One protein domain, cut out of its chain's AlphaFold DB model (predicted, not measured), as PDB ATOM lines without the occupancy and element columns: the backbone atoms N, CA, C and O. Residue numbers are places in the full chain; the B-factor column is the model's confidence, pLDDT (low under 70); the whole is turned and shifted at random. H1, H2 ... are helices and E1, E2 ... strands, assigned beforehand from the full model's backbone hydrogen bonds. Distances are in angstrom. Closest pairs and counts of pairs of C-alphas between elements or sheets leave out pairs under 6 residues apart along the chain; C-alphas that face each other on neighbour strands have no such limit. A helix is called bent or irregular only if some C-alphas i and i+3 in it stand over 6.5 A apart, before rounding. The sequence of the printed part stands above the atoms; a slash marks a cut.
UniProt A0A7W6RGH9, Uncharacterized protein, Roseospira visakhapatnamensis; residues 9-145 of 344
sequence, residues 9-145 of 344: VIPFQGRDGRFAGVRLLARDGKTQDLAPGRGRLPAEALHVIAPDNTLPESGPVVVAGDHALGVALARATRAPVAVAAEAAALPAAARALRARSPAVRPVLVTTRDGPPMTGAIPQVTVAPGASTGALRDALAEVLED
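Overview. This is residues 9 to 145 of the 344 residues of an uncharacterized protein of Roseospira visakhapatnamensis (UniProt A0A7W6RGH9). A strongly twisted sheet of five strands stands in the middle, with H2 packed on one face and H1 and the shorter H3 on the other, and a small separate sheet of three strands, E1 E2 E3, sits at one end, next to the edge strand E4. The long loop of residues 112 to 122 joins E7 to E8 at the other side of the large sheet. The printed part has 137 residues, with three named helices and eight named strands in the order E1 E2 E3 E4 E5 H1 E6 H2 E7 E8 H3. The large sheet is mixed, in the order E4 E6 E5 E7 E8, while the small one is antiparallel throughout, in the order E1 E2 E3. The class is mixed, helices and strands, and the whole is compact, with a radius of gyration of the C-alphas of 13.9 A and a rounded outline of 40 by 36 by 31 A.

Along the chain. In the large sheet, E4 is residues 46 to 49, E6 residues 81 to 84, E5 residues 59 to 64, 16.4 A long, E7 residues 104 to 111, 22.5 A long, and E8 residues 123 to 126. C-alpha 104, where E7 begins, is at (5.539, -1.901, 19.278). H1 is residues 67 to 77, 15.2 A long, H2 residues 87 to 100, 20.3 A long, and H3 residues 132 to 139, 10.8 A long, ending at C-alpha 139 at (17.130, 2.482, 29.415). H2 is irregular: C-alphas 88 and 91 are 7.5 A apart. In the small sheet, E1 is residues 9 to 13, beginning at C-alpha 9 at (6.751, -22.312, 36.147), E2 residues 19 to 25, 17.6 A long, and E3 residues 31 to 34.

Arrangement. E5 and E7 are parallel at 29 degrees, with N 63 and O 107 at 2.8 A, within hydrogen-bond range. E6 and E5 are parallel at 41 degrees, with N 82 and O 62 at 2.8 A. E7 and E8 are parallel at 36 degrees, with N 124 and O 108 at 2.8 A. E4 and E6 are antiparallel at 152 degrees, with N 83 and O 47 at 2.7 A. The sheet with helices on both faces makes three layers. H2 is on one face at a height over the sheet of 7.1 A, and its closest C-alphas to E7 are Ala 94 and Pro 106, 5.8 A. H1 is on the opposite face at a height of 6.4 A, over E5, along the strands at 27 degrees on the local plane. H3 is on the same face as H1 at a height of 7.8 A. H1 and H3 touch, about perpendicular at 85 degrees, their closest C-alphas being Ala 76 and Thr 132, 4.7 A. H1 and H2 are apart. E5, H1, E6 form a strand-helix-strand unit, two parallel neighbour strands with a helix between them in the chain, and E6, H2, E7 a split one, with E5 between its strands; both crossovers are right-handed. E1, E2 and E3 form a meander, each strand the antiparallel neighbour of the one before, with hairpins E1 and E2, where N 10 and O 23 are 2.8 A apart, and E2 and E3, where N 24 and O 32 are 2.8 A apart. The closest C-alphas of E1 and E4 are Phe 12 and His 47, 4.5 A. Every O i to N i+4 pair is within hydrogen-bond range in H1 and H3, and 8 of 10 are in H2.

Size, cuts and confidence. The two C-alphas farthest apart are those of Gly 37 and Asp 145, 41.4 A. The printed part has no cut. The links from E3 to E4 and from E7 to E8 are long, with 11 residues each. The mean pLDDT of the printed part is 91.3, and residues 114 to 116 and residue 118 are under 70.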
ATOM      1  N   VAL A   9       7.270 -22.083  37.504       95.44
ATOM      2  CA  VAL A   9       6.751 -22.312  36.147       95.44
ATOM      3  C   VAL A   9       6.564 -20.974  35.429       95.44
ATOM      4  O   VAL A   9       5.784 -20.128  35.896       95.44
ATOM      5  N   ILE A  10       7.260 -20.803  34.304       95.38
ATOM      6  CA  ILE A  10       7.296 -19.599  33.465       95.38
ATOM      7  C   ILE A  10       6.663 -19.928  32.101       95.38
ATOM      8  O   ILE A  10       7.244 -20.707  31.348       95.38
ATOM      9  N   PRO A  11       5.481 -19.384  31.763       95.31
ATOM     10  CA  PRO A  11       4.809 -19.679  30.500       95.31
ATOM     11  C   PRO A  11       5.376 -18.858  29.341       95.31
ATOM     12  O   PRO A  11       5.575 -17.651  29.477       95.31
ATOM     13  N   PHE A  12       5.552 -19.499  28.190       95.38
ATOM     14  CA  PHE A  12       5.977 -18.870  26.946       95.38
ATOM     15  C   PHE A  12       4.863 -18.927  25.901       95.38
ATOM     16  O   PHE A  12       4.142 -19.919  25.771       95.38
ATOM     17  N   GLN A  13       4.734 -17.845  25.144       93.50
ATOM     18  CA  GLN A  13       3.823 -17.703  24.019       93.50
ATOM     19  C   GLN A  13       4.601 -17.717  22.706       93.50
ATOM     20  O   GLN A  13       5.681 -17.138  22.630       93.50
ATOM     21  N   GLY A  14       4.044 -18.333  21.671       91.00
ATOM     22  CA  GLY A  14       4.606 -18.333  20.326       91.00
ATOM     23  C   GLY A  14       4.353 -17.024  19.573       91.00
ATOM     24  O   GLY A  14       3.829 -16.038  20.108       91.00
ATOM     25  N   ARG A  15       4.700 -17.034  18.281       88.81
ATOM     26  CA  ARG A  15       4.493 -15.900  17.365       88.81
ATOM     27  C   ARG A  15       3.021 -15.515  17.201       88.81
ATOM     28  O   ARG A  15       2.741 -14.355  16.948       88.81
ATOM     29  N   ASP A  16       2.091 -16.447  17.347       87.88
ATOM     30  CA  ASP A  16       0.648 -16.196  17.260       87.88
ATOM     31  C   ASP A  16       0.024 -15.786  18.609       87.88
ATOM     32  O   ASP A  16      -1.186 -15.608  18.710       87.88
ATOM     33  N   GLY A  17       0.841 -15.645  19.661       86.81
ATOM     34  CA  GLY A  17       0.383 -15.349  21.017       86.81
ATOM     35  C   GLY A  17      -0.216 -16.542  21.761       86.81
ATOM     36  O   GLY A  17      -0.540 -16.407  22.943       86.81
ATOM     37  N   ARG A  18      -0.319 -17.717  21.127       90.31
ATOM     38  CA  ARG A  18      -0.766 -18.941  21.796       90.31
ATOM     39  C   ARG A  18       0.338 -19.520  22.665       90.31
ATOM     40  O   ARG A  18       1.516 -19.214  22.502       90.31
ATOM     41  N   PHE A  19      -0.056 -20.365  23.607       92.62
ATOM     42  CA  PHE A  19       0.866 -21.063  24.493       92.62
ATOM     43  C   PHE A  19       1.820 -21.963  23.690       92.62
ATOM     44  O   PHE A  19       1.375 -22.865  22.988       92.62
ATOM     45  N   ALA A  20       3.125 -21.712  23.803       93.50
ATOM     46  CA  ALA A  20       4.174 -22.478  23.123       93.50
ATOM     47  C   ALA A  20       4.874 -23.484  24.048       93.50
ATOM     48  O   ALA A  20       5.528 -24.406  23.571       93.50
ATOM     49  N   GLY A  21       4.754 -23.315  25.364       95.31
ATOM     50  CA  GLY A  21       5.384 -24.181  26.353       95.31
ATOM     51  C   GLY A  21       5.628 -23.458  27.672       95.31
ATOM     52  O   GLY A  21       5.235 -22.303  27.859       95.31
ATOM     53  N   VAL A  22       6.302 -24.133  28.597       95.75
ATOM     54  CA  VAL A  22       6.760 -23.557  29.867       95.75
ATOM     55  C   VAL A  22       8.234 -23.842  30.091       95.75
ATOM     56  O   VAL A  22       8.766 -24.840  29.621       95.75
ATOM     57  N   ARG A  23       8.868 -22.983  30.882       95.56
ATOM     58  CA  ARG A  23      10.152 -23.246  31.519       95.56
ATOM     59  C   ARG A  23       9.951 -23.455  33.010       95.56
ATOM     60  O   ARG A  23       9.336 -22.617  33.674       95.56
ATOM     61  N   LEU A  24      10.494 -24.543  33.533       95.62
ATOM     62  CA  LEU A  24      10.675 -24.762  34.961       95.62
ATOM     63  C   LEU A  24      11.998 -24.126  35.377       95.62
ATOM     64  O   LEU A  24      13.014 -24.352  34.727       95.62
ATOM     65  N   LEU A  25      11.984 -23.319  36.435       94.75
ATOM     66  CA  LEU A  25      13.168 -22.714  37.040       94.75
ATOM     67  C   LEU A  25      13.294 -23.208  38.482       94.75
ATOM     68  O   LEU A  25      12.477 -22.854  39.340       94.75
ATOM     69  N   ALA A  26      14.316 -24.012  38.738       93.88
ATOM     70  CA  ALA A  26      14.622 -24.536  40.055       93.88
ATOM     71  C   ALA A  26      15.256 -23.479  40.970       93.88
ATOM     72  O   ALA A  26      15.702 -22.416  40.530       93.88
ATOM     73  N   ARG A  27      15.286 -23.765  42.278       90.00
ATOM     74  CA  ARG A  27      15.857 -22.855  43.289       90.00
ATOM     75  C   ARG A  27      17.362 -22.649  43.122       90.00
ATOM     76  O   ARG A  27      17.857 -21.585  43.472       90.00
ATOM     77  N   ASP A  28      18.059 -23.648  42.586       90.62
ATOM     78  CA  ASP A  28      19.487 -23.595  42.260       90.62
ATOM     79  C   ASP A  28      19.774 -22.865  40.932       90.62
ATOM     80  O   ASP A  28      20.928 -22.742  40.531       90.62
ATOM     81  N   GLY A  29      18.736 -22.364  40.253       88.06
ATOM     82  CA  GLY A  29      18.846 -21.645  38.989       88.06
ATOM     83  C   GLY A  29      18.833 -22.538  37.749       88.06
ATOM     84  O   GLY A  29      18.809 -22.002  36.641       88.06
ATOM     85  N   LYS A  30      18.798 -23.872  37.892       91.25
ATOM     86  CA  LYS A  30      18.666 -24.772  36.738       91.25
ATOM     87  C   LYS A  30      17.310 -24.610  36.074       91.25
ATOM     88  O   LYS A  30      16.296 -24.361  36.731       91.25
ATOM     89  N   THR A  31      17.293 -24.788  34.758       93.44
ATOM     90  CA  THR A  31      16.082 -24.646  33.954       93.44
ATOM     91  C   THR A  31      15.796 -25.881  33.122       93.44
ATOM     92  O   THR A  31      16.723 -26.481  32.582       93.44
ATOM     93  N   GLN A  32      14.515 -26.197  32.952       93.94
ATOM     94  CA  GLN A  32      14.036 -27.236  32.043       93.94
ATOM     95  C   GLN A  32      12.880 -26.694  31.201       93.94
ATOM     96  O   GLN A  32      11.927 -26.136  31.746       93.94
ATOM     97  N   ASP A  33      12.952 -26.878  29.886       95.19
ATOM     98  CA  ASP A  33      11.884 -26.493  28.964       95.19
ATOM     99  C   ASP A  33      10.916 -27.661  28.746       95.19
ATOM    100  O   ASP A  33      11.321 -28.808  28.574       95.19
ATOM    101  N   LEU A  34       9.621 -27.351  28.740       93.31
ATOM    102  CA  LEU A  34       8.535 -28.262  28.401       93.31
ATOM    103  C   LEU A  34       7.731 -27.618  27.269       93.31
ATOM    104  O   LEU A  34       6.922 -26.713  27.493       93.31
ATOM    105  N   ALA A  35       7.981 -28.065  26.042       91.12
ATOM    106  CA  ALA A  35       7.354 -27.549  24.829       91.12
ATOM    107  C   ALA A  35       6.925 -28.710  23.915       91.12
ATOM    108  O   ALA A  35       7.590 -29.752  23.931       91.12
ATOM    109  N   PRO A  36       5.857 -28.554  23.106       84.69
ATOM    110  CA  PRO A  36       5.478 -29.553  22.112       84.69
ATOM    111  C   PRO A  36       6.657 -29.893  21.183       84.69
ATOM    112  O   PRO A  36       7.324 -28.999  20.663       84.69
ATOM    113  N   GLY A  37       6.922 -31.185  20.966       80.69
ATOM    114  CA  GLY A  37       8.024 -31.660  20.121       80.69
ATOM    115  C   GLY A  37       9.302 -31.990  20.903       80.69
ATOM    116  O   GLY A  37       9.264 -32.767  21.851       80.69
ATOM    117  N   ARG A  38      10.454 -31.436  20.491       74.75
ATOM    118  CA  ARG A  38      11.807 -31.803  20.985       74.75
ATOM    119  C   ARG A  38      12.142 -31.317  22.411       74.75
ATOM    120  O   ARG A  38      13.314 -31.283  22.770       74.75
ATOM    121  N   GLY A  39      11.157 -30.886  23.201       83.31
ATOM    122  CA  GLY A  39      11.387 -30.405  24.569       83.31
ATOM    123  C   GLY A  39      12.194 -29.102  24.664       83.31
ATOM    124  O   GLY A  39      12.817 -28.848  25.687       83.31
ATOM    125  N   ARG A  40      12.207 -28.275  23.609       89.44
ATOM    126  CA  ARG A  40      12.864 -26.956  23.600       89.44
ATOM    127  C   ARG A  40      11.884 -25.885  23.149       89.44
ATOM    128  O   ARG A  40      11.118 -26.108  22.213       89.44
ATOM    129  N   LEU A  41      11.927 -24.724  23.797       93.31
ATOM    130  CA  LEU A  41      11.118 -23.580  23.391       93.31
ATOM    131  C   LEU A  41      11.544 -23.061  22.001       93.31
ATOM    132  O   LEU A  41      12.745 -22.985  21.726       93.31
ATOM    133  N   PRO A  42      10.591 -22.675  21.130       92.81
ATOM    134  CA  PRO A  42      10.899 -22.003  19.867       92.81
ATOM    135  C   PRO A  42      11.686 -20.700  20.080       92.81
ATOM    136  O   PRO A  42      11.504 -20.017  21.088       92.81
ATOM    137  N   ALA A  43      12.528 -20.309  19.119       92.75
ATOM    138  CA  ALA A  43      13.344 -19.091  19.225       92.75
ATOM    139  C   ALA A  43      12.494 -17.802  19.231       92.75
ATOM    140  O   ALA A  43      12.884 -16.773  19.776       92.75
ATOM    141  N   GLU A  44      11.314 -17.852  18.629       94.38
ATOM    142  CA  GLU A  44      10.309 -16.795  18.631       94.38
ATOM    143  C   GLU A  44       9.473 -16.739  19.916       94.38
ATOM    144  O   GLU A  44       8.651 -15.832  20.055       94.38
ATOM    145  N   ALA A  45       9.628 -17.706  20.826       94.69
ATOM    146  CA  ALA A  45       8.796 -17.801  22.011       94.69
ATOM    147  C   ALA A  45       9.154 -16.723  23.046       94.69
ATOM    148  O   ALA A  45      10.325 -16.444  23.313       94.69
ATOM    149  N   LEU A  46       8.123 -16.139  23.659       95.25
ATOM    150  CA  LEU A  46       8.217 -14.992  24.560       95.25
ATOM    151  C   LEU A  46       7.497 -15.291  25.876       95.25
ATOM    152  O   LEU A  46       6.332 -15.688  25.864       95.25
ATOM    153  N   HIS A  47       8.121 -14.999  27.008       95.50
ATOM    154  CA  HIS A  47       7.401 -14.796  28.263       95.50
ATOM    155  C   HIS A  47       7.178 -13.296  28.497       95.50
ATOM    156  O   HIS A  47       8.085 -12.501  28.278       95.50
ATOM    157  N   VAL A  48       5.990 -12.888  28.942       94.50
ATOM    158  CA  VAL A  48       5.652 -11.471  29.157       94.50
ATOM    159  C   VAL A  48       5.623 -11.161  30.648       94.50
ATOM    160  O   VAL A  48       4.928 -11.826  31.413       94.50
ATOM    161  N   ILE A  49       6.347 -10.116  31.046       94.62
ATOM    162  CA  ILE A  49       6.330  -9.531  32.384       94.62
ATOM    163  C   ILE A  49       5.750  -8.117  32.259       94.62
ATOM    164  O   ILE A  49       6.449  -7.161  31.914       94.62
ATOM    165  N   ALA A  50       4.456  -7.998  32.546       88.44
ATOM    166  CA  ALA A  50       3.689  -6.752  32.527       88.44
ATOM    167  C   ALA A  50       2.604  -6.784  33.627       88.44
ATOM    168  O   ALA A  50       2.281  -7.873  34.105       88.44
ATOM    169  N   PRO A  51       2.047  -5.633  34.065       73.12
ATOM    170  CA  PRO A  51       1.078  -5.570  35.170       73.12
ATOM    171  C   PRO A  51      -0.138  -6.503  35.040       73.12
ATOM    172  O   PRO A  51      -0.655  -6.967  36.052       73.12
ATOM    173  N   ASP A  52      -0.564  -6.794  33.817       80.94
ATOM    174  CA  ASP A  52      -1.691  -7.654  33.444       80.94
ATOM    175  C   ASP A  52      -1.256  -8.873  32.604       80.94
ATOM    176  O   ASP A  52      -2.088  -9.606  32.076       80.94
ATOM    177  N   ASN A  53       0.056  -9.114  32.498       79.62
ATOM    178  CA  ASN A  53       0.670 -10.095  31.598       79.62
ATOM    179  C   ASN A  53       0.295  -9.911  30.114       79.62
ATOM    180  O   ASN A  53       0.397 -10.869  29.342       79.62
ATOM    181  N   THR A  54      -0.105  -8.704  29.703       83.81
ATOM    182  CA  THR A  54      -0.344  -8.373  28.299       83.81
ATOM    183  C   THR A  54       0.749  -7.456  27.759       83.81
ATOM    184  O   THR A  54       1.428  -6.730  28.490       83.81
ATOM    185  N   LEU A  55       0.992  -7.558  26.456       85.88
ATOM    186  CA  LEU A  55       1.877  -6.635  25.758       85.88
ATOM    187  C   LEU A  55       1.064  -5.411  25.340       85.88
ATOM    188  O   LEU A  55      -0.094  -5.573  24.950       85.88
ATOM    189  N   PRO A  56       1.653  -4.206  25.370       89.44
ATOM    190  CA  PRO A  56       0.964  -3.027  24.882       89.44
ATOM    191  C   PRO A  56       0.726  -3.128  23.370       89.44
ATOM    192  O   PRO A  56       1.463  -3.801  22.643       89.44
ATOM    193  N   GLU A  57      -0.267  -2.392  22.885       89.94
ATOM    194  CA  GLU A  57      -0.540  -2.278  21.449       89.94
ATOM    195  C   GLU A  57       0.526  -1.447  20.718       89.94
ATOM    196  O   GLU A  57       0.767  -1.646  19.529       89.94
ATOM    197  N   SER A  58       1.201  -0.535  21.425       93.56
ATOM    198  CA  SER A  58       2.224   0.349  20.864       93.56
ATOM    199  C   SER A  58       3.284   0.764  21.889       93.56
ATOM    200  O   SER A  58       3.142   0.535  23.091       93.56
ATOM    201  N   GLY A  59       4.357   1.396  21.404       93.00
ATOM    202  CA  GLY A  59       5.411   1.962  22.249       93.00
ATOM    203  C   GLY A  59       6.552   0.986  22.552       93.00
ATOM    204  O   GLY A  59       6.622  -0.098  21.964       93.00
ATOM    205  N   PRO A  60       7.511   1.382  23.407       95.31
ATOM    206  CA  PRO A  60       8.694   0.580  23.661       95.31
ATOM    207  C   PRO A  60       8.382  -0.668  24.499       95.31
ATOM    208  O   PRO A  60       7.698  -0.594  25.520       95.31
ATOM    209  N   VAL A  61       8.941  -1.811  24.097       96.38
ATOM    210  CA  VAL A  61       8.920  -3.063  24.871       96.38
ATOM    211  C   VAL A  61      10.346  -3.573  25.010       96.38
ATOM    212  O   VAL A  61      11.053  -3.767  24.021       96.38
ATOM    213  N   VAL A  62      10.771  -3.809  26.243       97.25
ATOM    214  CA  VAL A  62      12.117  -4.310  26.532       97.25
ATOM    215  C   VAL A  62      12.159  -5.812  26.268       97.25
ATOM    216  O   VAL A  62      11.283  -6.533  26.734       97.25
ATOM    217  N   VAL A  63      13.170  -6.304  25.555       97.00
ATOM    218  CA  VAL A  63      13.364  -7.732  25.281       97.00
ATOM    219  C   VAL A  63      14.626  -8.217  25.989       97.00
ATOM    220  O   VAL A  63      15.726  -7.765  25.678       97.00
ATOM    221  N   ALA A  64      14.465  -9.125  26.949       96.50
ATOM    222  CA  ALA A  64      15.542  -9.668  27.773       96.50
ATOM    223  C   ALA A  64      15.892 -11.108  27.370       96.50
ATOM    224  O   ALA A  64      15.011 -11.884  27.001       96.50
ATOM    225  N   GLY A  65      17.176 -11.465  27.459       93.19
ATOM    226  CA  GLY A  65      17.672 -12.795  27.075       93.19
ATOM    227  C   GLY A  65      17.387 -13.904  28.092       93.19
ATOM    228  O   GLY A  65      17.525 -15.079  27.765       93.19
ATOM    229  N   ASP A  66      16.988 -13.543  29.313       92.56
ATOM    230  CA  ASP A  66      16.627 -14.484  30.366       92.56
ATOM    231  C   ASP A  66      15.608 -13.880  31.348       92.56
ATOM    232  O   ASP A  66      15.365 -12.668  31.398       92.56
ATOM    233  N   HIS A  67      14.993 -14.750  32.147       93.25
ATOM    234  CA  HIS A  67      13.927 -14.368  33.071       93.25
ATOM    235  C   HIS A  67      14.425 -13.547  34.271       93.25
ATOM    236  O   HIS A  67      13.697 -12.677  34.752       93.25
ATOM    237  N   ALA A  68      15.637 -13.791  34.777       92.44
ATOM    238  CA  ALA A  68      16.161 -13.055  35.927       92.44
ATOM    239  C   ALA A  68      16.416 -11.586  35.560       92.44
ATOM    240  O   ALA A  68      15.941 -10.681  36.257       92.44
ATOM    241  N   LEU A  69      17.073 -11.355  34.422       94.00
ATOM    242  CA  LEU A  69      17.250 -10.038  33.829       94.00
ATOM    243  C   LEU A  69      15.893  -9.407  33.497       94.00
ATOM    244  O   LEU A  69      15.659  -8.255  33.856       94.00
ATOM    245  N   GLY A  70      14.961 -10.165  32.911       95.62
ATOM    246  CA  GLY A  70      13.615  -9.676  32.609       95.62
ATOM    247  C   GLY A  70      12.867  -9.146  33.839       95.62
ATOM    248  O   GLY A  70      12.315  -8.045  33.816       95.62
ATOM    249  N   VAL A  71      12.912  -9.877  34.958       94.38
ATOM    250  CA  VAL A  71      12.329  -9.434  36.236       94.38
ATOM    251  C   VAL A  71      13.047  -8.196  36.775       94.38
ATOM    252  O   VAL A  71      12.385  -7.282  37.275       94.38
ATOM    253  N   ALA A  72      14.379  -8.149  36.700       95.62
ATOM    254  CA  ALA A  72      15.156  -6.996  37.150       95.62
ATOM    255  C   ALA A  72      14.812  -5.735  36.345       95.62
ATOM    256  O   ALA A  72      14.613  -4.676  36.938       95.62
ATOM    257  N   LEU A  73      14.652  -5.865  35.026       96.50
ATOM    258  CA  LEU A  73      14.265  -4.795  34.109       96.50
ATOM    259  C   LEU A  73      12.841  -4.307  34.367       96.50
ATOM    260  O   LEU A  73      12.648  -3.113  34.589       96.50
ATOM    261  N   ALA A  74      11.867  -5.216  34.469       94.31
ATOM    262  CA  ALA A  74      10.484  -4.863  34.797       94.31
ATOM    263  C   ALA A  74      10.409  -4.140  36.152       94.31
ATOM    264  O   ALA A  74       9.725  -3.127  36.319       94.31
ATOM    265  N   ARG A  75      11.193  -4.612  37.130       92.00
ATOM    266  CA  ARG A  75      11.376  -3.944  38.420       92.00
ATOM    267  C   ARG A  75      12.236  -2.694  38.340       92.00
ATOM    268  O   ARG A  75      12.221  -1.948  39.304       92.00
ATOM    269  N   ALA A  76      13.004  -2.410  37.308       93.56
ATOM    270  CA  ALA A  76      13.767  -1.170  37.248       93.56
ATOM    271  C   ALA A  76      12.932  -0.062  36.614       93.56
ATOM    272  O   ALA A  76      12.800   1.020  37.190       93.56
ATOM    273  N   THR A  77      12.291  -0.377  35.493       92.25
ATOM    274  CA  THR A  77      11.729   0.612  34.574       92.25
ATOM    275  C   THR A  77      10.207   0.658  34.570       92.25
ATOM    276  O   THR A  77       9.647   1.640  34.106       92.25
ATOM    277  N   ARG A  78       9.521  -0.380  35.080       89.12
ATOM    278  CA  ARG A  78       8.077  -0.614  34.871       89.12
ATOM    279  C   ARG A  78       7.655  -0.733  33.401       89.12
ATOM    280  O   ARG A  78       6.456  -0.829  33.140       89.12
ATOM    281  N   ALA A  79       8.600  -0.744  32.466       91.44
ATOM    282  CA  ALA A  79       8.285  -1.010  31.078       91.44
ATOM    283  C   ALA A  79       7.776  -2.452  30.937       91.44
ATOM    284  O   ALA A  79       8.207  -3.326  31.700       91.44
ATOM    285  N   PRO A  80       6.882  -2.714  29.975       94.69
ATOM    286  CA  PRO A  80       6.565  -4.076  29.579       94.69
ATOM    287  C   PRO A  80       7.845  -4.774  29.111       94.69
ATOM    288  O   PRO A  80       8.607  -4.228  28.305       94.69
ATOM    289  N   VAL A  81       8.083  -5.975  29.637       97.25
ATOM    290  CA  VAL A  81       9.254  -6.785  29.293       97.25
ATOM    291  C   VAL A  81       8.805  -8.083  28.638       97.25
ATOM    292  O   VAL A  81       8.028  -8.839  29.217       97.25
ATOM    293  N   ALA A  82       9.329  -8.365  27.453       96.56
ATOM    294  CA  ALA A  82       9.320  -9.685  26.850       96.56
ATOM    295  C   ALA A  82      10.638 -10.399  27.185       96.56
ATOM    296  O   ALA A  82      11.716  -9.817  27.129       96.56
ATOM    297  N   VAL A  83      10.565 -11.671  27.535       96.81
ATOM    298  CA  VAL A  83      11.714 -12.515  27.851       96.81
ATOM    299  C   VAL A  83      11.811 -13.572  26.767       96.81
ATOM    300  O   VAL A  83      10.889 -14.369  26.598       96.81
ATOM    301  N   ALA A  84      12.914 -13.561  26.026       95.81
ATOM    302  CA  ALA A  84      13.231 -14.600  25.059       95.81
ATOM    303  C   ALA A  84      13.613 -15.904  25.778       95.81
ATOM    304  O   ALA A  84      13.999 -15.902  26.949       95.81
ATOM    305  N   ALA A  85      13.527 -17.031  25.068       92.25
ATOM    306  CA  ALA A  85      13.946 -18.322  25.611       92.25
ATOM    307  C   ALA A  85      15.445 -18.353  25.972       92.25
ATOM    308  O   ALA A  85      15.839 -19.067  26.890       92.25
ATOM    309  N   GLU A  86      16.286 -17.587  25.285       91.69
ATOM    310  CA  GLU A  86      17.720 -17.459  25.564       91.69
ATOM    311  C   GLU A  86      18.280 -16.199  24.889       91.69
ATOM    312  O   GLU A  86      17.640 -15.617  24.008       91.69
ATOM    313  N   ALA A  87      19.497 -15.789  25.255       91.19
ATOM    314  CA  ALA A  87      20.134 -14.592  24.699       91.19
ATOM    315  C   ALA A  87      20.273 -14.641  23.165       91.19
ATOM    316  O   ALA A  87      20.011 -13.646  22.490       91.19
ATOM    317  N   ALA A  88      20.602 -15.806  22.597       90.69
ATOM    318  CA  ALA A  88      20.703 -15.988  21.146       90.69
ATOM    319  C   ALA A  88      19.351 -15.824  20.416       90.69
ATOM    320  O   ALA A  88      19.316 -15.488  19.232       90.69
ATOM    321  N   ALA A  89      18.232 -16.011  21.122       93.19
ATOM    322  CA  ALA A  89      16.884 -15.929  20.570       93.19
ATOM    323  C   ALA A  89      16.312 -14.496  20.549       93.19
ATOM    324  O   ALA A  89      15.278 -14.258  19.924       93.19
ATOM    325  N   LEU A  90      16.992 -13.519  21.163       93.88
ATOM    326  CA  LEU A  90      16.559 -12.117  21.237       93.88
ATOM    327  C   LEU A  90      16.087 -11.510  19.894       93.88
ATOM    328  O   LEU A  90      15.015 -10.898  19.884       93.88
ATOM    329  N   PRO A  91      16.782 -11.677  18.742       92.81
ATOM    330  CA  PRO A  91      16.326 -11.094  17.478       92.81
ATOM    331  C   PRO A  91      15.048 -11.750  16.964       92.81
ATOM    332  O   PRO A  91      14.179 -11.073  16.416       92.81
ATOM    333  N   ALA A  92      14.942 -13.076  17.108       93.44
ATOM    334  CA  ALA A  92      13.776 -13.835  16.673       93.44
ATOM    335  C   ALA A  92      12.555 -13.459  17.517       93.44
ATOM    336  O   ALA A  92      11.510 -13.121  16.960       93.44
ATOM    337  N   ALA A  93      12.731 -13.395  18.837       94.25
ATOM    338  CA  ALA A  93      11.738 -12.919  19.785       94.25
ATOM    339  C   ALA A  93      11.259 -11.491  19.458       94.25
ATOM    340  O   ALA A  93      10.061 -11.237  19.348       94.25
ATOM    341  N   ALA A  94      12.178 -10.553  19.217       94.56
ATOM    342  CA  ALA A  94      11.816  -9.174  18.895       94.56
ATOM    343  C   ALA A  94      11.099  -9.034  17.540       94.56
ATOM    344  O   ALA A  94      10.166  -8.238  17.414       94.56
ATOM    345  N   ARG A  95      11.476  -9.824  16.526       93.00
ATOM    346  CA  ARG A  95      10.742  -9.880  15.249       93.00
ATOM    347  C   ARG A  95       9.343 -10.461  15.425       93.00
ATOM    348  O   ARG A  95       8.398  -9.913  14.867       93.00
ATOM    349  N   ALA A  96       9.199 -11.525  16.214       92.69
ATOM    350  CA  ALA A  96       7.899 -12.107  16.529       92.69
ATOM    351  C   ALA A  96       7.001 -11.106  17.269       92.69
ATOM    352  O   ALA A  96       5.831 -10.964  16.927       92.69
ATOM    353  N   LEU A  97       7.571 -10.345  18.207       93.31
ATOM    354  CA  LEU A  97       6.880  -9.265  18.904       93.31
ATOM    355  C   LEU A  97       6.368  -8.179  17.939       93.31
ATOM    356  O   LEU A  97       5.193  -7.831  18.004       93.31
ATOM    357  N   ARG A  98       7.197  -7.693  17.001       92.44
ATOM    358  CA  ARG A  98       6.748  -6.715  15.980       92.44
ATOM    359  C   ARG A  98       5.719  -7.296  15.019       92.44
ATOM    360  O   ARG A  98       4.833  -6.577  14.583       92.44
ATOM    361  N   ALA A  99       5.826  -8.581  14.680       91.25
ATOM    362  CA  ALA A  99       4.845  -9.241  13.824       91.25
ATOM    363  C   ALA A  99       3.468  -9.344  14.501       91.25
ATOM    364  O   ALA A  99       2.457  -9.269  13.812       91.25
ATOM    365  N   ARG A 100       3.434  -9.502  15.831       89.81
ATOM    366  CA  ARG A 100       2.203  -9.504  16.637       89.81
ATOM    367  C   ARG A 100       1.615  -8.105  16.797       89.81
ATOM    368  O   ARG A 100       0.410  -7.940  16.659       89.81
ATOM    369  N   SER A 101       2.474  -7.125  17.069       91.19
ATOM    370  CA  SER A 101       2.083  -5.740  17.328       91.19
ATOM    371  C   SER A 101       2.996  -4.791  16.543       91.19
ATOM    372  O   SER A 101       4.039  -4.381  17.057       91.19
ATOM    373  N   PRO A 102       2.640  -4.417  15.297       92.75
ATOM    374  CA  PRO A 102       3.509  -3.615  14.427       92.75
ATOM    375  C   PRO A 102       3.905  -2.246  14.994       92.75
ATOM    376  O   PRO A 102       4.979  -1.736  14.672       92.75
ATOM    377  N   ALA A 103       3.065  -1.663  15.856       94.94
ATOM    378  CA  ALA A 103       3.316  -0.377  16.508       94.94
ATOM    379  C   ALA A 103       4.206  -0.477  17.768       94.94
ATOM    380  O   ALA A 103       4.593   0.550  18.336       94.94
ATOM    381  N   VAL A 104       4.556  -1.691  18.210       95.00
ATOM    382  CA  VAL A 104       5.539  -1.901  19.278       95.00
ATOM    383  C   VAL A 104       6.951  -1.669  18.743       95.00
ATOM    384  O   VAL A 104       7.314  -2.080  17.637       95.00
ATOM    385  N   ARG A 105       7.781  -1.034  19.571       95.81
ATOM    386  CA  ARG A 105       9.204  -0.783  19.334       95.81
ATOM    387  C   ARG A 105      10.036  -1.654  20.285       95.81
ATOM    388  O   ARG A 105      10.240  -1.264  21.433       95.81
ATOM    389  N   PRO A 106      10.498  -2.846  19.870       96.31
ATOM    390  CA  PRO A 106      11.342  -3.664  20.727       96.31
ATOM    391  C   PRO A 106      12.680  -2.981  20.996       96.31
ATOM    392  O   PRO A 106      13.272  -2.396  20.089       96.31
ATOM    393  N   VAL A 107      13.177  -3.132  22.219       96.69
ATOM    394  CA  VAL A 107      14.519  -2.724  22.638       96.69
ATOM    395  C   VAL A 107      15.220  -3.950  23.203       96.69
ATOM    396  O   VAL A 107      14.785  -4.493  24.218       96.69
ATOM    397  N   LEU A 108      16.288  -4.403  22.556       96.12
ATOM    398  CA  LEU A 108      17.054  -5.555  23.020       96.12
ATOM    399  C   LEU A 108      17.928  -5.148  24.204       96.12
ATOM    400  O   LEU A 108      18.647  -4.153  24.128       96.12
ATOM    401  N   VAL A 109      17.896  -5.928  25.281       95.62
ATOM    402  CA  VAL A 109      18.807  -5.745  26.413       95.62
ATOM    403  C   VAL A 109      19.723  -6.947  26.533       95.62
ATOM    404  O   VAL A 109      19.276  -8.071  26.771       95.62
ATOM    405  N   THR A 110      21.016  -6.683  26.395       92.06
ATOM    406  CA  THR A 110      22.084  -7.680  26.484       92.06
ATOM    407  C   THR A 110      22.999  -7.388  27.664       92.06
ATOM    408  O   THR A 110      23.101  -6.253  28.132       92.06
ATOM    409  N   THR A 111      23.707  -8.406  28.136       89.62
ATOM    410  CA  THR A 111      24.848  -8.237  29.042       89.62
ATOM    411  C   THR A 111      26.144  -8.124  28.237       89.62
ATOM    412  O   THR A 111      26.178  -8.512  27.069       89.62
ATOM    413  N   ARG A 112      27.216  -7.573  28.829       79.25
ATOM    414  CA  ARG A 112      28.525  -7.432  28.148       79.25
ATOM    415  C   ARG A 112      29.104  -8.757  27.643       79.25
ATOM    416  O   ARG A 112      29.795  -8.749  26.636       79.25
ATOM    417  N   ASP A 113      28.785  -9.856  28.318       76.06
ATOM    418  CA  ASP A 113      29.271 -11.200  27.982       76.06
ATOM    419  C   ASP A 113      28.350 -11.931  26.987       76.06
ATOM    420  O   ASP A 113      28.550 -13.105  26.677       76.06
ATOM    421  N   GLY A 114      27.293 -11.260  26.517       68.25
ATOM    422  CA  GLY A 114      26.358 -11.808  25.546       68.25
ATOM    423  C   GLY A 114      26.931 -11.837  24.125       68.25
ATOM    424  O   GLY A 114      27.886 -11.120  23.816       68.25
ATOM    425  N   PRO A 115      26.331 -12.634  23.224       68.19
ATOM    426  CA  PRO A 115      26.740 -12.648  21.827       68.19
ATOM    427  C   PRO A 115      26.553 -11.253  21.201       68.19
ATOM    428  O   PRO A 115      25.542 -10.594  21.478       68.19
ATOM    429  N   PRO A 116      27.483 -10.798  20.339       68.38
ATOM    430  CA  PRO A 116      27.290  -9.566  19.590       68.38
ATOM    431  C   PRO A 116      26.041  -9.705  18.720       68.38
ATOM    432  O   PRO A 116      25.838 -10.720  18.052       68.38
ATOM    433  N   MET A 117      25.190  -8.686  18.741       75.88
ATOM    434  CA  MET A 117      23.958  -8.684  17.963       75.88
ATOM    435  C   MET A 117      24.120  -7.759  16.765       75.88
ATOM    436  O   MET A 117      24.572  -6.626  16.900       75.88
ATOM    437  N   THR A 118      23.739  -8.241  15.587       66.19
ATOM    438  CA  THR A 118      23.705  -7.450  14.357       66.19
ATOM    439  C   THR A 118      22.253  -7.212  13.952       66.19
ATOM    440  O   THR A 118      21.417  -8.119  13.994       66.19
ATOM    441  N   GLY A 119      21.919  -5.974  13.583       73.19
ATOM    442  CA  GLY A 119      20.590  -5.634  13.077       73.19
ATOM    443  C   GLY A 119      20.118  -4.229  13.438       73.19
ATOM    444  O   GLY A 119      20.761  -3.504  14.185       73.19
ATOM    445  N   ALA A 120      18.955  -3.863  12.895       83.25
ATOM    446  CA  ALA A 120      18.361  -2.531  13.023       83.25
ATOM    447  C   ALA A 120      17.483  -2.335  14.279       83.25
ATOM    448  O   ALA A 120      16.801  -1.320  14.397       83.25
ATOM    449  N   ILE A 121      17.419  -3.317  15.188       88.31
ATOM    450  CA  ILE A 121      16.629  -3.196  16.422       88.31
ATOM    451  C   ILE A 121      17.498  -2.495  17.474       88.31
ATOM    452  O   ILE A 121      18.611  -2.967  17.706       88.31
ATOM    453  N   PRO A 122      17.017  -1.419  18.128       91.69
ATOM    454  CA  PRO A 122      17.766  -0.743  19.183       91.69
ATOM    455  C   PRO A 122      18.239  -1.715  20.265       91.69
ATOM    456  O   PRO A 122      17.469  -2.563  20.726       91.69
ATOM    457  N   GLN A 123      19.493  -1.564  20.685       92.12
ATOM    458  CA  GLN A 123      20.130  -2.406  21.689       92.12
ATOM    459  C   GLN A 123      20.705  -1.553  22.820       92.12
ATOM    460  O   GLN A 123      21.324  -0.519  22.580       92.12
ATOM    461  N   VAL A 124      20.535  -2.025  24.053       94.56
ATOM    462  CA  VAL A 124      21.145  -1.458  25.255       94.56
ATOM    463  C   VAL A 124      21.923  -2.555  25.974       94.56
ATOM    464  O   VAL A 124      21.361  -3.577  26.368       94.56
ATOM    465  N   THR A 125      23.219  -2.331  26.181       93.94
ATOM    466  CA  THR A 125      24.064  -3.249  26.953       93.94
ATOM    467  C   THR A 125      24.107  -2.820  28.413       93.94
ATOM    468  O   THR A 125      24.450  -1.680  28.727       93.94
ATOM    469  N   VAL A 126      23.809  -3.745  29.324       94.31
ATOM    470  CA  VAL A 126      23.861  -3.523  30.775       94.31
ATOM    471  C   VAL A 126      24.920  -4.406  31.432       94.31
ATOM    472  O   VAL A 126      25.295  -5.462  30.922       94.31
ATOM    473  N   ALA A 127      25.433  -3.974  32.582       92.44
ATOM    474  CA  ALA A 127      26.328  -4.811  33.373       92.44
ATOM    475  C   ALA A 127      25.547  -5.974  34.023       92.44
ATOM    476  O   ALA A 127      24.418  -5.759  34.485       92.44
ATOM    477  N   PRO A 128      26.130  -7.183  34.121       89.25
ATOM    478  CA  PRO A 128      25.572  -8.250  34.946       89.25
ATOM    479  C   PRO A 128      25.334  -7.762  36.382       89.25
ATOM    480  O   PRO A 128      26.181  -7.088  36.965       89.25
ATOM    481  N   GLY A 129      24.160  -8.055  36.946       89.00
ATOM    482  CA  GLY A 129      23.816  -7.636  38.310       89.00
ATOM    483  C   GLY A 129      23.665  -6.120  38.515       89.00
ATOM    484  O   GLY A 129      23.688  -5.662  39.658       89.00
ATOM    485  N   ALA A 130      23.509  -5.332  37.443       93.94
ATOM    486  CA  ALA A 130      23.308  -3.888  37.538       93.94
ATOM    487  C   ALA A 130      22.171  -3.518  38.509       93.94
ATOM    488  O   ALA A 130      21.098  -4.125  38.528       93.94
ATOM    489  N   SER A 131      22.406  -2.478  39.315       95.19
ATOM    490  CA  SER A 131      21.401  -1.975  40.252       95.19
ATOM    491  C   SER A 131      20.168  -1.432  39.522       95.19
ATOM    492  O   SER A 131      20.240  -1.025  38.363       95.19
ATOM    493  N   THR A 132      19.036  -1.328  40.223       93.06
ATOM    494  CA  THR A 132      17.812  -0.707  39.683       93.06
ATOM    495  C   THR A 132      18.061   0.682  39.088       93.06
ATOM    496  O   THR A 132      17.508   0.995  38.038       93.06
ATOM    497  N   GLY A 133      18.897   1.503  39.735       93.88
ATOM    498  CA  GLY A 133      19.250   2.827  39.220       93.88
ATOM    499  C   GLY A 133      20.031   2.745  37.909       93.88
ATOM    500  O   GLY A 133      19.661   3.411  36.954       93.88
ATOM    501  N   ALA A 134      21.038   1.870  37.841       95.69
ATOM    502  CA  ALA A 134      21.864   1.693  36.646       95.69
ATOM    503  C   ALA A 134      21.076   1.111  35.459       95.69
ATOM    504  O   ALA A 134      21.240   1.568  34.331       95.69
ATOM    505  N   LEU A 135      20.185   0.144  35.704       96.69
ATOM    506  CA  LEU A 135      19.287  -0.390  34.672       96.69
ATOM    507  C   LEU A 135      18.358   0.695  34.124       96.69
ATOM    508  O   LEU A 135      18.147   0.783  32.917       96.69
ATOM    509  N   ARG A 136      17.799   1.526  35.012       95.75
ATOM    510  CA  ARG A 136      16.918   2.621  34.606       95.75
ATOM    511  C   ARG A 136      17.680   3.717  33.867       95.75
ATOM    512  O   ARG A 136      17.160   4.204  32.877       95.75
ATOM    513  N   ASP A 137      18.903   4.045  34.290       96.38
ATOM    514  CA  ASP A 137      19.793   4.972  33.577       96.38
ATOM    515  C   ASP A 137      20.051   4.502  32.141       96.38
ATOM    516  O   ASP A 137      19.824   5.261  31.204       96.38
ATOM    517  N   ALA A 138      20.448   3.237  31.964       96.50
ATOM    518  CA  ALA A 138      20.770   2.673  30.653       96.50
ATOM    519  C   ALA A 138      19.576   2.670  29.682       96.50
ATOM    520  O   ALA A 138      19.756   2.754  28.472       96.50
ATOM    521  N   LEU A 139      18.354   2.568  30.210       96.88
ATOM    522  CA  LEU A 139      17.130   2.482  29.415       96.88
ATOM    523  C   LEU A 139      16.348   3.794  29.327       96.88
ATOM    524  O   LEU A 139      15.357   3.854  28.602       96.88
ATOM    525  N   ALA A 140      16.753   4.835  30.052       95.81
ATOM    526  CA  ALA A 140      15.948   6.042  30.202       95.81
ATOM    527  C   ALA A 140      15.647   6.714  28.861       95.81
ATOM    528  O   ALA A 140      14.545   7.219  28.666       95.81
ATOM    529  N   GLU A 141      16.613   6.738  27.944       95.00
ATOM    530  CA  GLU A 141      16.466   7.354  26.624       95.00
ATOM    531  C   GLU A 141      15.501   6.574  25.731       95.00
ATOM    532  O   GLU A 141      14.497   7.120  25.282       95.00
ATOM    533  N   VAL A 142      15.755   5.278  25.548       94.69
ATOM    534  CA  VAL A 142      14.969   4.396  24.668       94.69
ATOM    535  C   VAL A 142      13.553   4.121  25.180       94.69
ATOM    536  O   VAL A 142      12.664   3.798  24.395       94.69
ATOM    537  N   LEU A 143      13.332   4.249  26.492       94.19
ATOM    538  CA  LEU A 143      12.004   4.196  27.112       94.19
ATOM    539  C   LEU A 143      11.351   5.571  27.244       94.19
ATOM    540  O   LEU A 143      10.254   5.673  27.790       94.19
ATOM    541  N   GLU A 144      12.029   6.619  26.778       93.94
ATOM    542  CA  GLU A 144      11.570   8.000  26.837       93.94
ATOM    543  C   GLU A 144      11.241   8.467  28.268       93.94
ATOM    544  O   GLU A 144      10.442   9.378  28.434       93.94
ATOM    545  N   ASP A 145      11.854   7.893  29.313       94.75
ATOM    546  CA  ASP A 145      11.595   8.177  30.737       94.75
ATOM    547  C   ASP A 145      12.109   9.573  31.143       94.75
ATOM    548  O   ASP A 145      13.130   9.742  31.818       94.75
TER     549      ASP A 145